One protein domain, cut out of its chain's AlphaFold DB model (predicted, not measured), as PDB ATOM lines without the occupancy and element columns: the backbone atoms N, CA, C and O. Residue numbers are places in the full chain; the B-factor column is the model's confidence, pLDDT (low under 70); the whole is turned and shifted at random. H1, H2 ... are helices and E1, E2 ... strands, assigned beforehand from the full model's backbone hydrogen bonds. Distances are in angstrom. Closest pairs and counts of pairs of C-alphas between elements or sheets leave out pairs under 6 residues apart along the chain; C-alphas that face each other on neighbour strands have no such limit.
ATOM      1  N   CYS A 140     128.031 105.455  91.484       96.50
ATOM      2  CA  CYS A 140     127.562 106.760  90.992       96.50
ATOM      3  C   CYS A 140     126.392 107.361  91.776       96.50
ATOM      4  O   CYS A 140     126.059 108.523  91.569       96.50
ATOM      5  N   ASN A 141     125.760 106.602  92.668       95.50
ATOM      6  CA  ASN A 141     124.762 107.160  93.572       95.50
ATOM      7  C   ASN A 141     125.407 107.989  94.689       95.50
ATOM      8  O   ASN A 141     124.712 108.805  95.270       95.50
ATOM      9  N   GLY A 142     126.700 107.792  94.976       95.94
ATOM     10  CA  GLY A 142     127.403 108.437  96.091       95.94
ATOM     11  C   GLY A 142     128.485 109.445  95.697       95.94
ATOM     12  O   GLY A 142     129.192 109.956  96.575       95.94
ATOM     13  N   ILE A 143     128.660 109.697  94.392       97.12
ATOM     14  CA  ILE A 143     129.704 110.584  93.870       97.12
ATOM     15  C   ILE A 143     129.219 111.511  92.761       97.12
ATOM     16  O   ILE A 143     128.309 111.201  91.991       97.12
ATOM     17  N   SER A 144     129.922 112.629  92.641       96.62
ATOM     18  CA  SER A 144     129.930 113.493  91.467       96.62
ATOM     19  C   SER A 144     131.323 113.511  90.837       96.62
ATOM     20  O   SER A 144     132.308 113.173  91.493       96.62
ATOM     21  N   VAL A 145     131.425 113.921  89.573       96.19
ATOM     22  CA  VAL A 145     132.687 113.896  88.816       96.19
ATOM     23  C   VAL A 145     133.020 115.253  88.201       96.19
ATOM     24  O   VAL A 145     132.142 116.088  87.962       96.19
ATOM     25  N   GLY A 146     134.303 115.457  87.912       91.25
ATOM     26  CA  GLY A 146     134.815 116.642  87.232       91.25
ATOM     27  C   GLY A 146     135.056 117.842  88.158       91.25
ATOM     28  O   GLY A 146     134.774 117.790  89.358       91.25
ATOM     29  N   PRO A 147     135.587 118.951  87.611       88.94
ATOM     30  CA  PRO A 147     136.047 120.097  88.399       88.94
ATOM     31  C   PRO A 147     134.931 120.757  89.219       88.94
ATOM     32  O   PRO A 147     135.193 121.217  90.329       88.94
ATOM     33  N   ASN A 148     133.698 120.728  88.702       91.44
ATOM     34  CA  ASN A 148     132.519 121.359  89.295       91.44
ATOM     35  C   ASN A 148     131.661 120.397  90.133       91.44
ATOM     36  O   ASN A 148     130.539 120.749  90.488       91.44
ATOM     37  N   CYS A 149     132.144 119.181  90.416       93.44
ATOM     38  CA  CYS A 149     131.392 118.169  91.161       93.44
ATOM     39  C   CYS A 149     129.980 117.935  90.594       93.44
ATOM     40  O   CYS A 149     128.983 117.970  91.318       93.44
ATOM     41  N   THR A 150     129.882 117.658  89.293       93.75
ATOM     42  CA  THR A 150     128.595 117.413  88.633       93.75
ATOM     43  C   THR A 150     128.195 115.945  88.749       93.75
ATOM     44  O   THR A 150     128.976 115.050  88.423       93.75
ATOM     45  N   TRP A 151     126.970 115.688  89.206       93.88
ATOM     46  CA  TRP A 151     126.442 114.329  89.273       93.88
ATOM     47  C   TRP A 151     126.198 113.772  87.866       93.88
ATOM     48  O   TRP A 151     125.645 114.458  87.004       93.88
ATOM     49  N   LYS A 152     126.589 112.514  87.638       92.81
ATOM     50  CA  LYS A 152     126.348 111.790  86.385       92.81
ATOM     51  C   LYS A 152     125.887 110.369  86.683       92.81
ATOM     52  O   LYS A 152     126.554 109.642  87.413       92.81
ATOM     53  N   ALA A 153     124.813 109.931  86.029       90.94
ATOM     54  CA  ALA A 153     124.322 108.557  86.157       90.94
ATOM     55  C   ALA A 153     125.356 107.506  85.697       90.94
ATOM     56  O   ALA A 153     125.442 106.421  86.270       90.94
ATOM     57  N   GLN A 154     126.153 107.833  84.673       93.44
ATOM     58  CA  GLN A 154     127.197 106.975  84.101       93.44
ATOM     59  C   GLN A 154     128.595 107.506  84.457       93.44
ATOM     60  O   GLN A 154     129.330 107.958  83.592       93.44
ATOM     61  N   CYS A 155     128.952 107.480  85.741       96.25
ATOM     62  CA  CYS A 155     130.236 107.991  86.245       96.25
ATOM     63  C   CYS A 155     131.391 106.966  86.240       96.25
ATOM     64  O   CYS A 155     132.507 107.292  86.642       96.25
ATOM     65  N   LEU A 156     131.122 105.699  85.891       96.38
ATOM     66  CA  LEU A 156     132.083 104.599  86.050       96.38
ATOM     67  C   LEU A 156     133.412 104.807  85.300       96.38
ATOM     68  O   LEU A 156     134.436 104.443  85.879       96.38
ATOM     69  N   PRO A 157     133.446 105.342  84.063       96.81
ATOM     70  CA  PRO A 157     134.710 105.604  83.376       96.81
ATOM     71  C   PRO A 157     135.611 106.559  84.167       96.81
ATOM     72  O   PRO A 157     136.748 106.203  84.475       96.81
ATOM     73  N   GLU A 158     135.083 107.712  84.585       97.25
ATOM     74  CA  GLU A 158     135.826 108.695  85.378       97.25
ATOM     75  C   GLU A 158     136.211 108.136  86.752       97.25
ATOM     76  O   GLU A 158     137.335 108.325  87.206       97.25
ATOM     77  N   PHE A 159     135.316 107.392  87.407       97.62
ATOM     78  CA  PHE A 159     135.626 106.768  88.693       97.62
ATOM     79  C   PHE A 159     136.773 105.755  88.584       97.62
ATOM     80  O   PHE A 159     137.681 105.754  89.413       97.62
ATOM     81  N   ARG A 160     136.759 104.901  87.552       97.56
ATOM     82  CA  ARG A 160     137.826 103.919  87.302       97.56
ATOM     83  C   ARG A 160     139.149 104.609  87.009       97.56
ATOM     84  O   ARG A 160     140.164 104.199  87.565       97.56
ATOM     85  N   GLN A 161     139.132 105.666  86.202       97.25
ATOM     86  CA  GLN A 161     140.323 106.464  85.941       97.25
ATOM     87  C   GLN A 161     140.865 107.087  87.236       97.25
ATOM     88  O   GLN A 161     142.016 106.842  87.597       97.25
ATOM     89  N   ALA A 162     140.026 107.777  88.010       96.94
ATOM     90  CA  ALA A 162     140.427 108.359  89.289       96.94
ATOM     91  C   ALA A 162     140.980 107.306  90.263       96.94
ATOM     92  O   ALA A 162     141.974 107.551  90.942       96.94
ATOM     93  N   LYS A 163     140.399 106.101  90.295       96.94
ATOM     94  CA  LYS A 163     140.911 104.977  91.088       96.94
ATOM     95  C   LYS A 163     142.324 104.561  90.661       96.94
ATOM     96  O   LYS A 163     143.163 104.346  91.534       96.94
ATOM     97  N   THR A 164     142.621 104.475  89.357       97.25
ATOM     98  CA  THR A 164     143.996 104.192  88.878       97.25
ATOM     99  C   THR A 164     144.985 105.288  89.278       97.25
ATOM    100  O   THR A 164     146.131 105.000  89.615       97.25
ATOM    101  N   GLU A 165     144.506 106.529  89.361       95.94
ATOM    102  CA  GLU A 165     145.247 107.702  89.837       95.94
ATOM    103  C   GLU A 165     145.286 107.804  91.378       95.94
ATOM    104  O   GLU A 165     145.727 108.816  91.929       95.94
ATOM    105  N   ARG A 166     144.793 106.784  92.099       95.38
ATOM    106  CA  ARG A 166     144.652 106.761  93.569       95.38
ATOM    107  C   ARG A 166     143.912 107.986  94.125       95.38
ATOM    108  O   ARG A 166     144.217 108.449  95.220       95.38
ATOM    109  N   PHE A 167     142.970 108.516  93.348       95.69
ATOM    110  CA  PHE A 167     142.191 109.728  93.619       95.69
ATOM    111  C   PHE A 167     143.040 110.994  93.833       95.69
ATOM    112  O   PHE A 167     142.577 111.954  94.440       95.69
ATOM    113  N   ARG A 168     144.286 111.002  93.337       93.69
ATOM    114  CA  ARG A 168     145.229 112.131  93.438       93.69
ATOM    115  C   ARG A 168     145.537 112.792  92.094       93.69
ATOM    116  O   ARG A 168     146.265 113.779  92.061       93.69
ATOM    117  N   GLY A 169     145.043 112.222  90.999       91.00
ATOM    118  CA  GLY A 169     145.272 112.726  89.652       91.00
ATOM    119  C   GLY A 169     144.284 113.818  89.228       91.00
ATOM    120  O   GLY A 169     143.505 114.321  90.042       91.00
ATOM    121  N   PRO A 170     144.312 114.207  87.942       91.69
ATOM    122  CA  PRO A 170     143.451 115.258  87.403       91.69
ATOM    123  C   PRO A 170     141.966 114.863  87.367       91.69
ATOM    124  O   PRO A 170     141.101 115.740  87.271       91.69
ATOM    125  N   THR A 171     141.642 113.569  87.452       92.94
ATOM    126  CA  THR A 171     140.256 113.101  87.429       92.94
ATOM    127  C   THR A 171     139.603 113.306  88.792       92.94
ATOM    128  O   THR A 171     139.665 112.459  89.684       92.94
ATOM    129  N   ARG A 172     138.952 114.459  88.965       93.19
ATOM    130  CA  ARG A 172     138.306 114.823  90.230       93.19
ATOM    131  C   ARG A 172     137.031 114.013  90.477       93.19
ATOM    132  O   ARG A 172     136.106 114.037  89.664       93.19
ATOM    133  N   ILE A 173     136.962 113.390  91.653       97.25
ATOM    134  CA  ILE A 173     135.753 112.784  92.218       97.25
ATOM    135  C   ILE A 173     135.357 113.574  93.462       97.25
ATOM    136  O   ILE A 173     136.205 113.921  94.280       97.25
ATOM    137  N   CYS A 174     134.069 113.864  93.604       96.06
ATOM    138  CA  CYS A 174     133.517 114.518  94.779       96.06
ATOM    139  C   CYS A 174     132.603 113.527  95.494       96.06
ATOM    140  O   CYS A 174     131.522 113.206  94.999       96.06
ATOM    141  N   PHE A 175     133.071 113.023  96.631       96.94
ATOM    142  CA  PHE A 175     132.351 112.066  97.461       96.94
ATOM    143  C   PHE A 175     131.370 112.808  98.365       96.94
ATOM    144  O   PHE A 175     131.776 113.696  99.111       96.94
ATOM    145  N   PHE A 176     130.087 112.454  98.292       94.19
ATOM    146  CA  PHE A 176     129.057 113.016  99.176       94.19
ATOM    147  C   PHE A 176     128.372 111.961 100.053       94.19
ATOM    148  O   PHE A 176     127.775 112.328 101.058       94.19
ATOM    149  N   ALA A 177     128.505 110.673  99.715       96.31
ATOM    150  CA  ALA A 177     127.961 109.546 100.484       96.31
ATOM    151  C   ALA A 177     129.046 108.659 101.131       96.31
ATOM    152  O   ALA A 177     128.757 107.564 101.620       96.31
ATOM    153  N   MET A 178     130.313 109.088 101.081       98.25
ATOM    154  CA  MET A 178     131.473 108.364 101.613       98.25
ATOM    155  C   MET A 178     132.403 109.319 102.356       98.25
ATOM    156  O   MET A 178     132.651 110.436 101.900       98.25
ATOM    157  N   ALA A 179     132.948 108.862 103.481       98.06
ATOM    158  CA  ALA A 179     133.907 109.628 104.259       98.06
ATOM    159  C   ALA A 179     135.239 109.734 103.510       98.06
ATOM    160  O   ALA A 179     135.688 108.780 102.869       98.06
ATOM    161  N   THR A 180     135.900 110.880 103.647       97.81
ATOM    162  CA  THR A 180     137.233 111.116 103.091       97.81
ATOM    163  C   THR A 180     138.235 111.477 104.180       97.81
ATOM    164  O   THR A 180     137.876 111.941 105.269       97.81
ATOM    165  N   ASP A 181     139.518 111.297 103.875       95.69
ATOM    166  CA  ASP A 181     140.600 111.893 104.651       95.69
ATOM    167  C   ASP A 181     140.660 113.425 104.458       95.69
ATOM    168  O   ASP A 181     139.809 114.038 103.804       95.69
ATOM    169  N   GLY A 182     141.669 114.067 105.056       93.25
ATOM    170  CA  GLY A 182     141.876 115.514 104.926       93.25
ATOM    171  C   GLY A 182     142.268 115.976 103.516       93.25
ATOM    172  O   GLY A 182     142.160 117.164 103.230       93.25
ATOM    173  N   ALA A 183     142.696 115.062 102.643       91.94
ATOM    174  CA  ALA A 183     143.035 115.335 101.249       91.94
ATOM    175  C   ALA A 183     141.860 115.063 100.289       91.94
ATOM    176  O   ALA A 183     142.003 115.262  99.084       91.94
ATOM    177  N   GLY A 184     140.703 114.623 100.797       93.06
ATOM    178  CA  GLY A 184     139.539 114.284  99.976       93.06
ATOM    179  C   GLY A 184     139.599 112.886  99.351       93.06
ATOM    180  O   GLY A 184     138.796 112.584  98.468       93.06
ATOM    181  N   ILE A 185     140.516 112.023  99.800       95.88
ATOM    182  CA  ILE A 185     140.626 110.634  99.341       95.88
ATOM    183  C   ILE A 185     139.618 109.782 100.124       95.88
ATOM    184  O   ILE A 185     139.552 109.912 101.349       95.88
ATOM    185  N   PRO A 186     138.824 108.918  99.465       97.44
ATOM    186  CA  PRO A 186     137.806 108.124 100.143       97.44
ATOM    187  C   PRO A 186     138.439 107.111 101.103       97.44
ATOM    188  O   PRO A 186     139.426 106.450 100.776       97.44
ATOM    189  N   LEU A 187     137.845 106.972 102.286       98.38
ATOM    190  CA  LEU A 187     138.288 106.028 103.307       98.38
ATOM    191  C   LEU A 187     137.734 104.631 103.029       98.38
ATOM    192  O   LEU A 187     136.549 104.471 102.728       98.38
ATOM    193  N   ILE A 188     138.595 103.626 103.167       98.31
ATOM    194  CA  ILE A 188     138.261 102.206 103.032       98.31
ATOM    195  C   ILE A 188     138.241 101.584 104.428       98.31
ATOM    196  O   ILE A 188     139.130 101.842 105.237       98.31
ATOM    197  N   GLN A 189     137.219 100.779 104.691       98.56
ATOM    198  CA  GLN A 189     137.063  99.981 105.898       98.56
ATOM    199  C   GLN A 189     138.230  99.005 106.049       98.56
ATOM    200  O   GLN A 189     138.533  98.246 105.122       98.56
ATOM    201  N   GLY A 190     138.880  99.044 107.211       97.94
ATOM    202  CA  GLY A 190     139.996  98.159 107.546       97.94
ATOM    203  C   GLY A 190     139.534  96.788 108.040       97.94
ATOM    204  O   GLY A 190     138.341  96.525 108.152       97.94
ATOM    205  N   ASP A 191     140.483  95.924 108.401       97.44
ATOM    206  CA  ASP A 191     140.200  94.539 108.823       97.44
ATOM    207  C   ASP A 191     139.343  94.433 110.097       97.44
ATOM    208  O   ASP A 191     138.667  93.430 110.310       97.44
ATOM    209  N   ALA A 192     139.359  95.471 110.939       96.19
ATOM    210  CA  ALA A 192     138.558  95.550 112.162       96.19
ATOM    211  C   ALA A 192     137.171  96.193 111.953       96.19
ATOM    212  O   ALA A 192     136.371  96.239 112.888       96.19
ATOM    213  N   ASP A 193     136.889  96.718 110.757       97.69
ATOM    214  CA  ASP A 193     135.593  97.305 110.430       97.69
ATOM    215  C   ASP A 193     134.582  96.230 109.991       97.69
ATOM    216  O   ASP A 193     134.969  95.131 109.594       97.69
ATOM    217  N   PRO A 194     133.264  96.518 110.028       97.88
ATOM    218  CA  PRO A 194     132.233  95.512 109.757       97.88
ATOM    219  C   PRO A 194     132.286  94.917 108.344       97.88
ATOM    220  O   PRO A 194     131.794  93.810 108.118       97.88
ATOM    221  N   LYS A 195     132.847  95.656 107.379       98.19
ATOM    222  CA  LYS A 195     132.966  95.209 105.994       98.19
ATOM    223  C   LYS A 195     134.310  95.635 105.376       98.19
ATOM    224  O   LYS A 195     134.350  96.602 104.613       98.19
ATOM    225  N   PRO A 196     135.408  94.910 105.661       98.44
ATOM    226  CA  PRO A 196     136.731  95.243 105.138       98.44
ATOM    227  C   PRO A 196     136.742  95.363 103.606       98.44
ATOM    228  O   PRO A 196     136.085  94.588 102.904       98.44
ATOM    229  N   GLY A 197     137.465  96.356 103.084       98.25
ATOM    230  CA  GLY A 197     137.593  96.624 101.644       98.25
ATOM    231  C   GLY A 197     136.484  97.492 101.029       98.25
ATOM    232  O   GLY A 197     136.651  98.015  99.927       98.25
ATOM    233  N   TYR A 198     135.377  97.719 101.739       98.69
ATOM    234  CA  TYR A 198     134.323  98.640 101.306       98.69
ATOM    235  C   TYR A 198     134.653 100.073 101.717       98.69
ATOM    236  O   TYR A 198     135.403 100.305 102.660       98.69
ATOM    237  N   PHE A 199     134.083 101.066 101.039       98.81
ATOM    238  CA  PHE A 199     134.211 102.446 101.498       98.81
ATOM    239  C   PHE A 199     133.450 102.656 102.807       98.81
ATOM    240  O   PHE A 199     132.444 101.995 103.070       98.81
ATOM    241  N   VAL A 200     133.895 103.617 103.615       98.75
ATOM    242  CA  VAL A 200     133.101 104.105 104.745       98.75
ATOM    243  C   VAL A 200     131.969 104.973 104.190       98.75
ATOM    244  O   VAL A 200     132.172 106.152 103.906       98.75
ATOM    245  N   SER A 201     130.787 104.385 103.994       98.62
ATOM    246  CA  SER A 201     129.576 105.121 103.603       98.62
ATOM    247  C   SER A 201     129.113 106.048 104.727       98.62
ATOM    248  O   SER A 201     129.381 105.753 105.884       98.62
TER     249      SER A 201
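What this domain is: This is residues 140 to 201 of the 350 residues of the protein "Chitosanase of glycosyl hydrolase group 75" of Azotobacter beijerinckii (UniProt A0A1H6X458). Little regular structure is present: a short helix, H1, packs near a two-strand ladder, E1 and E2, at one end, and the unnamed residues 176 to 201 run out toward the other end and fold back. The 62 printed residues include E1, H1 and E2 in that order, with 15 residues in named elements, class mixed; the sheet E1 - E2 is antiparallel. The whole is compact, radius of gyration of the C-alphas 11.6 A, yet elongated, spanning 34 by 21 by 19 A.

How they stand to each other: E1, residues 143 to 145, and E2, residues 173 to 175, are antiparallel at 157 degrees. N 144 and O 174 are within hydrogen-bond range at 2.9 A. The closest C-alphas of E2 and H1, residues 156 to 164, are those of Ile 173 and Phe 159, 7.0 A apart. In H1 every O i to N i+4 pair is within hydrogen-bond range.

Where its parts are: E1 begins at C-alpha 143 (129.704, 110.584, 93.870) and is 6.7 A long. H1 measures 12.3 A. E2, 6.3 A, ends at C-alpha 175 (132.351, 112.066, 97.461).

The domain as a whole: The C-alphas farthest apart, of Asn 148 and Ala 192, are 35.0 A apart. The printed part has no cut. Both links are short, and no printed residue is under 70 in pLDDT.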